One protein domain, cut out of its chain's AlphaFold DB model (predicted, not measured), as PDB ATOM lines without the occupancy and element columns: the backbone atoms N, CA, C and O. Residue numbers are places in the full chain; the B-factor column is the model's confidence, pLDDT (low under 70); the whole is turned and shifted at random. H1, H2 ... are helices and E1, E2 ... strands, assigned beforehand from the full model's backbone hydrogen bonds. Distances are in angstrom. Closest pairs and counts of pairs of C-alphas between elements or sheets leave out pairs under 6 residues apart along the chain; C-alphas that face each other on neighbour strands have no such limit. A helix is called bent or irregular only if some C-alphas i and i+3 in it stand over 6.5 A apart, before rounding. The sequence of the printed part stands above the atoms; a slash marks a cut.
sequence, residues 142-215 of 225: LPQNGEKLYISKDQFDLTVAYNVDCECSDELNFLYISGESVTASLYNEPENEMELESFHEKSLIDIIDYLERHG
ATOM      1  N   LEU A 142     154.159 104.489 149.393       91.94
ATOM      2  CA  LEU A 142     155.079 104.118 148.317       91.94
ATOM      3  C   LEU A 142     154.712 104.769 146.968       91.94
ATOM      4  O   LEU A 142     153.543 105.091 146.713       91.94
ATOM      5  N   PRO A 143     155.690 104.921 146.051       91.19
ATOM      6  CA  PRO A 143     155.430 105.363 144.684       91.19
ATOM      7  C   PRO A 143     154.474 104.421 143.933       91.19
ATOM      8  O   PRO A 143     154.752 103.240 143.726       91.19
ATOM      9  N   GLN A 144     153.347 104.960 143.458       89.94
ATOM     10  CA  GLN A 144     152.293 104.175 142.788       89.94
ATOM     11  C   GLN A 144     152.674 103.684 141.380       89.94
ATOM     12  O   GLN A 144     151.981 102.863 140.788       89.94
ATOM     13  N   ASN A 145     153.775 104.187 140.829       89.56
ATOM     14  CA  ASN A 145     154.349 103.762 139.552       89.56
ATOM     15  C   ASN A 145     155.241 102.507 139.676       89.56
ATOM     16  O   ASN A 145     155.813 102.085 138.673       89.56
ATOM     17  N   GLY A 146     155.368 101.929 140.878       87.06
ATOM     18  CA  GLY A 146     156.230 100.775 141.145       87.06
ATOM     19  C   GLY A 146     157.707 101.136 141.330       87.06
ATOM     20  O   GLY A 146     158.553 100.243 141.366       87.06
ATOM     21  N   GLU A 147     158.046 102.425 141.439       92.00
ATOM     22  CA  GLU A 147     159.405 102.837 141.785       92.00
ATOM     23  C   GLU A 147     159.782 102.388 143.201       92.00
ATOM     24  O   GLU A 147     158.962 102.349 144.121       92.00
ATOM     25  N   LYS A 148     161.064 102.055 143.364       92.75
ATOM     26  CA  LYS A 148     161.633 101.582 144.625       92.75
ATOM     27  C   LYS A 148     161.867 102.751 145.580       92.75
ATOM     28  O   LYS A 148     162.562 103.706 145.234       92.75
ATOM     29  N   LEU A 149     161.343 102.634 146.796       92.12
ATOM     30  CA  LEU A 149     161.678 103.488 147.928       92.12
ATOM     31  C   LEU A 149     162.845 102.857 148.688       92.12
ATOM     32  O   LEU A 149     162.693 101.799 149.293       92.12
ATOM     33  N   TYR A 150     164.011 103.496 148.633       90.31
ATOM     34  CA  TYR A 150     165.222 103.021 149.303       90.31
ATOM     35  C   TYR A 150     165.275 103.502 150.753       90.31
ATOM     36  O   TYR A 150     165.025 104.674 151.038       90.31
ATOM     37  N   ILE A 151     165.632 102.593 151.653       87.75
ATOM     38  CA  ILE A 151     165.817 102.870 153.076       87.75
ATOM     39  C   ILE A 151     167.210 103.475 153.282       87.75
ATOM     40  O   ILE A 151     168.217 102.957 152.796       87.75
ATOM     41  N   SER A 152     167.270 104.612 153.975       80.62
ATOM     42  CA  SER A 152     168.519 105.312 154.257       80.62
ATOM     43  C   SER A 152     169.235 104.659 155.435       80.62
ATOM     44  O   SER A 152     168.783 104.750 156.575       80.62
ATOM     45  N   LYS A 153     170.393 104.053 155.159       72.44
ATOM     46  CA  LYS A 153     171.248 103.417 156.176       72.44
ATOM     47  C   LYS A 153     172.039 104.412 157.032       72.44
ATOM     48  O   LYS A 153     172.615 104.043 158.043       72.44
ATOM     49  N   ASP A 154     172.069 105.686 156.646       65.31
ATOM     50  CA  ASP A 154     172.906 106.690 157.314       65.31
ATOM     51  C   ASP A 154     172.263 107.261 158.592       65.31
ATOM     52  O   ASP A 154     172.912 108.009 159.326       65.31
ATOM     53  N   GLN A 155     170.982 106.960 158.852       56.53
ATOM     54  CA  GLN A 155     170.217 107.565 159.951       56.53
ATOM     55  C   GLN A 155     169.427 106.563 160.806       56.53
ATOM     56  O   GLN A 155     169.174 106.863 161.976       56.53
ATOM     57  N   PHE A 156     169.054 105.391 160.275       64.44
ATOM     58  CA  PHE A 156     168.319 104.373 161.029       64.44
ATOM     59  C   PHE A 156     168.498 102.977 160.415       64.44
ATOM     60  O   PHE A 156     168.008 102.721 159.315       64.44
ATOM     61  N   ASP A 157     169.162 102.069 161.132       68.00
ATOM     62  CA  ASP A 157     169.243 100.664 160.725       68.00
ATOM     63  C   ASP A 157     167.878 100.001 160.950       68.00
ATOM     64  O   ASP A 157     167.448  99.791 162.086       68.00
ATOM     65  N   LEU A 158     167.171  99.703 159.858       83.25
ATOM     66  CA  LEU A 158     165.866  99.051 159.897       83.25
ATOM     67  C   LEU A 158     166.031  97.543 159.673       83.25
ATOM     68  O   LEU A 158     166.048  97.061 158.538       83.25
ATOM     69  N   THR A 159     166.161  96.803 160.773       84.94
ATOM     70  CA  THR A 159     166.146  95.334 160.773       84.94
ATOM     71  C   THR A 159     164.714  94.829 160.883       84.94
ATOM     72  O   THR A 159     163.974  95.221 161.781       84.94
ATOM     73  N   VAL A 160     164.330  93.930 159.985       85.06
ATOM     74  CA  VAL A 160     162.984  93.370 159.885       85.06
ATOM     75  C   VAL A 160     163.037  91.861 160.075       85.06
ATOM     76  O   VAL A 160     163.823  91.168 159.434       85.06
ATOM     77  N   ALA A 161     162.192  91.350 160.965       82.44
ATOM     78  CA  ALA A 161     161.975  89.922 161.156       82.44
ATOM     79  C   ALA A 161     160.851  89.405 160.245       82.44
ATOM     80  O   ALA A 161     159.841  90.096 160.036       82.44
ATOM     81  N   TYR A 162     160.993  88.175 159.763       79.44
ATOM     82  CA  TYR A 162     160.096  87.559 158.793       79.44
ATOM     83  C   TYR A 162     160.076  86.031 158.875       79.44
ATOM     84  O   TYR A 162     160.969  85.438 159.463       79.44
ATOM     85  N   ASN A 163     159.085  85.424 158.205       72.31
ATOM     86  CA  ASN A 163     158.708  84.011 158.271       72.31
ATOM     87  C   ASN A 163     158.333  83.588 159.692       72.31
ATOM     88  O   ASN A 163     159.188  83.357 160.530       72.31
ATOM     89  N   VAL A 164     157.037  83.396 159.942       55.94
ATOM     90  CA  VAL A 164     156.513  83.092 161.289       55.94
ATOM     91  C   VAL A 164     157.138  81.829 161.910       55.94
ATOM     92  O   VAL A 164     157.201  81.712 163.131       55.94
ATOM     93  N   ASP A 165     157.659  80.926 161.075       49.81
ATOM     94  CA  ASP A 165     158.270  79.658 161.478       49.81
ATOM     95  C   ASP A 165     159.802  79.723 161.690       49.81
ATOM     96  O   ASP A 165     160.402  78.720 162.082       49.81
ATOM     97  N   CYS A 166     160.466  80.865 161.450       56.28
ATOM     98  CA  CYS A 166     161.887  81.056 161.770       56.28
ATOM     99  C   CYS A 166     162.168  82.431 162.386       56.28
ATOM    100  O   CYS A 166     161.594  83.433 161.989       56.28
ATOM    101  N   GLU A 167     163.123  82.521 163.316       59.44
ATOM    102  CA  GLU A 167     163.636  83.815 163.803       59.44
ATOM    103  C   GLU A 167     164.585  84.456 162.769       59.44
ATOM    104  O   GLU A 167     165.722  84.819 163.069       59.44
ATOM    105  N   CYS A 168     164.145  84.527 161.513       70.31
ATOM    106  CA  CYS A 168     164.897  85.136 160.433       70.31
ATOM    107  C   CYS A 168     164.725  86.659 160.509       70.31
ATOM    108  O   CYS A 168     163.604  87.165 160.573       70.31
ATOM    109  N   SER A 169     165.832  87.400 160.527       80.25
ATOM    110  CA  SER A 169     165.812  88.862 160.555       80.25
ATOM    111  C   SER A 169     166.953  89.438 159.737       80.25
ATOM    112  O   SER A 169     168.093  89.023 159.931       80.25
ATOM    113  N   ASP A 170     166.655  90.426 158.901       85.12
ATOM    114  CA  ASP A 170     167.627  91.049 158.003       85.12
ATOM    115  C   ASP A 170     167.397  92.554 157.865       85.12
ATOM    116  O   ASP A 170     166.362  93.088 158.256       85.12
ATOM    117  N   GLU A 171     168.379  93.257 157.303       87.19
ATOM    118  CA  GLU A 171     168.251  94.674 156.965       87.19
ATOM    119  C   GLU A 171     167.339  94.885 155.754       87.19
ATOM    120  O   GLU A 171     167.540  94.291 154.687       87.19
ATOM    121  N   LEU A 172     166.386  95.807 155.900       88.44
ATOM    122  CA  LEU A 172     165.534  96.248 154.808       88.44
ATOM    123  C   LEU A 172     166.279  97.245 153.912       88.44
ATOM    124  O   LEU A 172     166.727  98.296 154.368       88.44
ATOM    125  N   ASN A 173     166.362  96.946 152.616       88.56
ATOM    126  CA  ASN A 173     167.035  97.806 151.641       88.56
ATOM    127  C   ASN A 173     166.071  98.740 150.909       88.56
ATOM    128  O   ASN A 173     166.305  99.947 150.826       88.56
ATOM    129  N   PHE A 174     165.001  98.190 150.335       90.38
ATOM    130  CA  PHE A 174     163.985  98.974 149.640       90.38
ATOM    131  C   PHE A 174     162.622  98.288 149.662       90.38
ATOM    132  O   PHE A 174     162.518  97.073 149.839       90.38
ATOM    133  N   LEU A 175     161.592  99.095 149.426       93.25
ATOM    134  CA  LEU A 175     160.195  98.696 149.294       93.25
ATOM    135  C   LEU A 175     159.656  99.154 147.939       93.25
ATOM    136  O   LEU A 175     160.016 100.233 147.465       93.25
ATOM    137  N   TYR A 176     158.779  98.373 147.320       94.00
ATOM    138  CA  TYR A 176     158.072  98.789 146.109       94.00
ATOM    139  C   TYR A 176     156.749  98.045 145.940       94.00
ATOM    140  O   TYR A 176     156.508  97.006 146.552       94.00
ATOM    141  N   ILE A 177     155.881  98.599 145.097       93.94
ATOM    142  CA  ILE A 177     154.607  97.973 144.747       93.94
ATOM    143  C   ILE A 177     154.838  97.027 143.567       93.94
ATOM    144  O   ILE A 177     155.279  97.460 142.499       93.94
ATOM    145  N   SER A 178     154.511  95.750 143.756       90.12
ATOM    146  CA  SER A 178     154.590  94.707 142.734       90.12
ATOM    147  C   SER A 178     153.191  94.156 142.469       90.12
ATOM    148  O   SER A 178     152.677  93.313 143.201       90.12
ATOM    149  N   GLY A 179     152.530  94.680 141.433       86.75
ATOM    150  CA  GLY A 179     151.132  94.350 141.156       86.75
ATOM    151  C   GLY A 179     150.206  94.846 142.270       86.75
ATOM    152  O   GLY A 179     150.079  96.052 142.480       86.75
ATOM    153  N   GLU A 180     149.543  93.921 142.963       84.94
ATOM    154  CA  GLU A 180     148.668  94.239 144.098       84.94
ATOM    155  C   GLU A 180     149.391  94.180 145.454       84.94
ATOM    156  O   GLU A 180     148.888  94.770 146.413       84.94
ATOM    157  N   SER A 181     150.581  93.578 145.517       88.75
ATOM    158  CA  SER A 181     151.356  93.370 146.747       88.75
ATOM    159  C   SER A 181     152.384  94.481 146.989       88.75
ATOM    160  O   SER A 181     152.745  95.248 146.085       88.75
ATOM    161  N   VAL A 182     152.900  94.544 148.219       92.62
ATOM    162  CA  VAL A 182     154.109  95.308 148.553       92.62
ATOM    163  C   VAL A 182     155.259  94.332 148.755       92.62
ATOM    164  O   VAL A 182     155.173  93.414 149.568       92.62
ATOM    165  N   THR A 183     156.346  94.552 148.023       92.69
ATOM    166  CA  THR A 183     157.537  93.708 148.063       92.69
ATOM    167  C   THR A 183     158.690  94.465 148.706       92.69
ATOM    168  O   THR A 183     158.933  95.643 148.428       92.69
ATOM    169  N   ALA A 184     159.405  93.759 149.567       91.19
ATOM    170  CA  ALA A 184     160.597  94.206 150.254       91.19
ATOM    171  C   ALA A 184     161.814  93.434 149.753       91.19
ATOM    172  O   ALA A 184     161.729  92.232 149.508       91.19
ATOM    173  N   SER A 185     162.953  94.111 149.648       88.88
ATOM    174  CA  SER A 185     164.248  93.457 149.451       88.88
ATOM    175  C   SER A 185     165.039  93.450 150.748       88.88
ATOM    176  O   SER A 185     165.213  94.494 151.391       88.88
ATOM    177  N   LEU A 186     165.522  92.260 151.095       82.50
ATOM    178  CA  LEU A 186     166.339  91.979 152.266       82.50
ATOM    179  C   LEU A 186     167.757  91.648 151.803       82.50
ATOM    180  O   LEU A 186     167.936  90.811 150.923       82.50
ATOM    181  N   TYR A 187     168.774  92.278 152.396       74.25
ATOM    182  CA  TYR A 187     170.179  92.073 152.008       74.25
ATOM    183  C   TYR A 187     170.524  92.505 150.555       74.25
ATOM    184  O   TYR A 187     169.665  92.770 149.718       74.25
ATOM    185  N   ASN A 188     171.817  92.650 150.237       57.56
ATOM    186  CA  ASN A 188     172.288  93.203 148.949       57.56
ATOM    187  C   ASN A 188     172.207  92.236 147.747       57.56
ATOM    188  O   ASN A 188     172.741  92.556 146.683       57.56
ATOM    189  N   GLU A 189     171.573  91.069 147.890       56.97
ATOM    190  CA  GLU A 189     171.430  90.111 146.792       56.97
ATOM    191  C   GLU A 189     170.020  90.184 146.180       56.97
ATOM    192  O   GLU A 189     169.029  90.097 146.903       56.97
ATOM    193  N   PRO A 190     169.901  90.346 144.848       53.75
ATOM    194  CA  PRO A 190     168.635  90.627 144.163       53.75
ATOM    195  C   PRO A 190     167.612  89.480 144.195       53.75
ATOM    196  O   PRO A 190     166.515  89.649 143.674       53.75
ATOM    197  N   GLU A 191     167.957  88.327 144.771       62.38
ATOM    198  CA  GLU A 191     167.077  87.156 144.863       62.38
ATOM    199  C   GLU A 191     166.282  87.099 146.182       62.38
ATOM    200  O   GLU A 191     165.315  86.348 146.277       62.38
ATOM    201  N   ASN A 192     166.624  87.930 147.173       74.06
ATOM    202  CA  ASN A 192     165.966  87.962 148.485       74.06
ATOM    203  C   ASN A 192     164.855  89.022 148.537       74.06
ATOM    204  O   ASN A 192     164.872  89.954 149.347       74.06
ATOM    205  N   GLU A 193     163.896  88.896 147.624       85.44
ATOM    206  CA  GLU A 193     162.668  89.688 147.630       85.44
ATOM    207  C   GLU A 193     161.534  88.901 148.289       85.44
ATOM    208  O   GLU A 193     161.390  87.693 148.097       85.44
ATOM    209  N   MET A 194     160.720  89.587 149.086       88.50
ATOM    210  CA  MET A 194     159.654  88.956 149.848       88.50
ATOM    211  C   MET A 194     158.478  89.903 150.045       88.50
ATOM    212  O   MET A 194     158.640  91.113 150.211       88.50
ATOM    213  N   GLU A 195     157.278  89.340 150.027       91.88
ATOM    214  CA  GLU A 195     156.049  90.073 150.297       91.88
ATOM    215  C   GLU A 195     155.927  90.411 151.790       91.88
ATOM    216  O   GLU A 195     156.338  89.638 152.663       91.88
ATOM    217  N   LEU A 196     155.355  91.575 152.097       91.69
ATOM    218  CA  LEU A 196     155.180  92.032 153.479       91.69
ATOM    219  C   LEU A 196     154.255  91.118 154.304       91.69
ATOM    220  O   LEU A 196     154.337  91.076 155.531       91.69
ATOM    221  N   GLU A 197     153.421  90.322 153.646       90.12
ATOM    222  CA  GLU A 197     152.589  89.273 154.225       90.12
ATOM    223  C   GLU A 197     153.413  88.211 154.968       90.12
ATOM    224  O   GLU A 197     152.900  87.591 155.901       90.12
ATOM    225  N   SER A 198     154.691  88.040 154.632       87.62
ATOM    226  CA  SER A 198     155.605  87.123 155.326       87.62
ATOM    227  C   SER A 198     156.303  87.755 156.535       87.62
ATOM    228  O   SER A 198     156.961  87.052 157.299       87.62
ATOM    229  N   PHE A 199     156.181  89.067 156.744       86.88
ATOM    230  CA  PHE A 199     156.872  89.777 157.823       86.88
ATOM    231  C   PHE A 199     156.121  89.616 159.144       86.88
ATOM    232  O   PHE A 199     154.894  89.516 159.161       86.88
ATOM    233  N   HIS A 200     156.832  89.649 160.269       83.19
ATOM    234  CA  HIS A 200     156.174  89.791 161.568       83.19
ATOM    235  C   HIS A 200     155.498  91.164 161.688       83.19
ATOM    236  O   HIS A 200     156.005  92.164 161.180       83.19
ATOM    237  N   GLU A 201     154.378  91.241 162.411       80.81
ATOM    238  CA  GLU A 201     153.611  92.481 162.586       80.81
ATOM    239  C   GLU A 201     154.459  93.593 163.208       80.81
ATOM    240  O   GLU A 201     154.331  94.753 162.828       80.81
ATOM    241  N   LYS A 202     155.376  93.236 164.115       80.19
ATOM    242  CA  LYS A 202     156.328  94.182 164.702       80.19
ATOM    243  C   LYS A 202     157.211  94.847 163.641       80.19
ATOM    244  O   LYS A 202     157.317  96.065 163.632       80.19
ATOM    245  N   SER A 203     157.753  94.069 162.709       86.00
ATOM    246  CA  SER A 203     158.568  94.586 161.604       86.00
ATOM    247  C   SER A 203     157.772  95.534 160.706       86.00
ATOM    248  O   SER A 203     158.304  96.534 160.234       86.00
ATOM    249  N   LEU A 204     156.483  95.250 160.483       88.56
ATOM    250  CA  LEU A 204     155.601  96.140 159.723       88.56
ATOM    251  C   LEU A 204     155.363  97.471 160.452       88.56
ATOM    252  O   LEU A 204     155.327  98.520 159.812       88.56
ATOM    253  N   ILE A 205     155.242  97.445 161.782       83.44
ATOM    254  CA  ILE A 205     155.151  98.661 162.604       83.44
ATOM    255  C   ILE A 205     156.454  99.465 162.520       83.44
ATOM    256  O   ILE A 205     156.392 100.678 162.333       83.44
ATOM    257  N   ASP A 206     157.614  98.809 162.601       85.44
ATOM    258  CA  ASP A 206     158.920  99.473 162.500       85.44
ATOM    259  C   ASP A 206     159.106 100.144 161.122       85.44
ATOM    260  O   ASP A 206     159.641 101.251 161.030       85.44
ATOM    261  N   ILE A 207     158.588  99.531 160.047       90.00
ATOM    262  CA  ILE A 207     158.532 100.152 158.713       90.00
ATOM    263  C   ILE A 207     157.646 101.405 158.721       90.00
ATOM    264  O   ILE A 207     158.045 102.426 158.163       90.00
ATOM    265  N   ILE A 208     156.460 101.363 159.337       88.38
ATOM    266  CA  ILE A 208     155.595 102.550 159.429       88.38
ATOM    267  C   ILE A 208     156.281 103.674 160.211       88.38
ATOM    268  O   ILE A 208     156.283 104.807 159.737       88.38
ATOM    269  N   ASP A 209     156.887 103.374 161.362       84.44
ATOM    270  CA  ASP A 209     157.607 104.367 162.171       84.44
ATOM    271  C   ASP A 209     158.750 105.004 161.366       84.44
ATOM    272  O   ASP A 209     158.910 106.226 161.352       84.44
ATOM    273  N   TYR A 210     159.493 104.202 160.596       89.00
ATOM    274  CA  TYR A 210     160.477 104.727 159.653       89.00
ATOM    275  C   TYR A 210     159.831 105.669 158.623       89.00
ATOM    276  O   TYR A 210     160.317 106.786 158.421       89.00
ATOM    277  N   LEU A 211     158.739 105.253 157.976       88.31
ATOM    278  CA  LEU A 211     158.074 106.042 156.937       88.31
ATOM    279  C   LEU A 211     157.498 107.358 157.478       88.31
ATOM    280  O   LEU A 211     157.599 108.392 156.816       88.31
ATOM    281  N   GLU A 212     156.933 107.342 158.682       85.38
ATOM    282  CA  GLU A 212     156.418 108.525 159.371       85.38
ATOM    283  C   GLU A 212     157.546 109.505 159.716       85.38
ATOM    284  O   GLU A 212     157.480 110.679 159.346       85.38
ATOM    285  N   ARG A 213     158.632 109.027 160.337       84.06
ATOM    286  CA  ARG A 213     159.792 109.865 160.701       84.06
ATOM    287  C   ARG A 213     160.441 110.554 159.506       84.06
ATOM    288  O   ARG A 213     160.987 111.646 159.652       84.06
ATOM    289  N   HIS A 214     160.377 109.925 158.336       86.31
ATOM    290  CA  HIS A 214     160.933 110.461 157.096       86.31
ATOM    291  C   HIS A 214     159.896 111.208 156.239       86.31
ATOM    292  O   HIS A 214     160.211 111.640 155.132       86.31
ATOM    293  N   GLY A 215     158.677 111.408 156.752       85.44
ATOM    294  CA  GLY A 215     157.648 112.241 156.126       85.44
ATOM    295  C   GLY A 215     156.926 111.601 154.939       85.44
ATOM    296  O   GLY A 215     156.239 112.305 154.201       85.44
TER     297      GLY A 215
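This is residues 142 to 215 of the 225 residues of an uncharacterized protein of Bacteroides salyersiae (UniProt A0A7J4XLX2). A strongly twisted and curled sheet of four strands, with its long strand E2 bent through nearly a right angle, has the single helix H1 packed over its E1 end. E1 pairs with the first part of E2 and the hairpin of E3 and E4 continues the sheet from the later part, while the unnamed opening stretch also pairs briefly with E2 through residues 149 to 150. The printed part has 74 residues, with four named strands followed by one named helix, in the order E1, E2, E3, E4, H1. The sheet's order is E1, E2, E3, E4, all antiparallel, and the class is mixed, helices and strands. The whole is compact, with a radius of gyration of the C-alphas of 11.7 A, and rounded, with spans of 32 by 29 by 23 A.

E2, the longest strand, takes residues 168 to 178 and measures 22.6 A from first to last C-alpha. E1 takes residues 159 to 162, 10.0 A, and begins at C-alpha 159 at (166.146, 95.334, 160.773). E3 takes residues 181 to 186, 16.0 A, and E4 residues 193 to 195, 7.1 A. H1 takes residues 201 to 213, 18.5 A, and ends at C-alpha 213 at (159.792, 109.865, 160.701).

The four strands form a meander, each strand the antiparallel neighbour of the one before, and each successive pair is a hairpin. E2 bends by 88 degrees at residue 171, and its pairing is staggered: residues 168 to 171 pair with E1 and residues 172 to 178 with E3. Between E1 and E2, N 160 and O 170 are within hydrogen-bond range at 2.8 A. Between E2 and E3, N 183 and O 176 are 2.9 A apart and N 173 and O 185 are 3.0 A apart. Between E3 and E4, N 184 and O 194 are 2.8 A apart. E1 and E4 are the edge strands and are apart; E1 and E3 are only just apart, their closest C-alphas at 8.4 A. Residues 149 to 150 pair antiparallel with residues 174 to 175 of E2. H1 is on the sheet at a height of 9.7 A, over E1 and only just over E2, on which 3 of its C-alphas fall. It runs only just slantwise to the strands, at 32 degrees to E1 on the local plane. The closest C-alphas of E1 and H1 are those of Val 160 and Ser 203, 4.9 A apart. Every O i to N i+4 pair in H1 is within hydrogen-bond range.

The C-alphas farthest apart are those of Asp 165 and Gly 215, at 33.0 A. The printed part has no cut. The links from E1 to E2, E2 to E3 and E4 to H1 are tight, and the link from E3 to E4 is short. Residues 142 to 158 hold no named element. The mean pLDDT of the printed part is 81.9; residues 154 to 157, 164 to 167 and 188 to 191 are under 70.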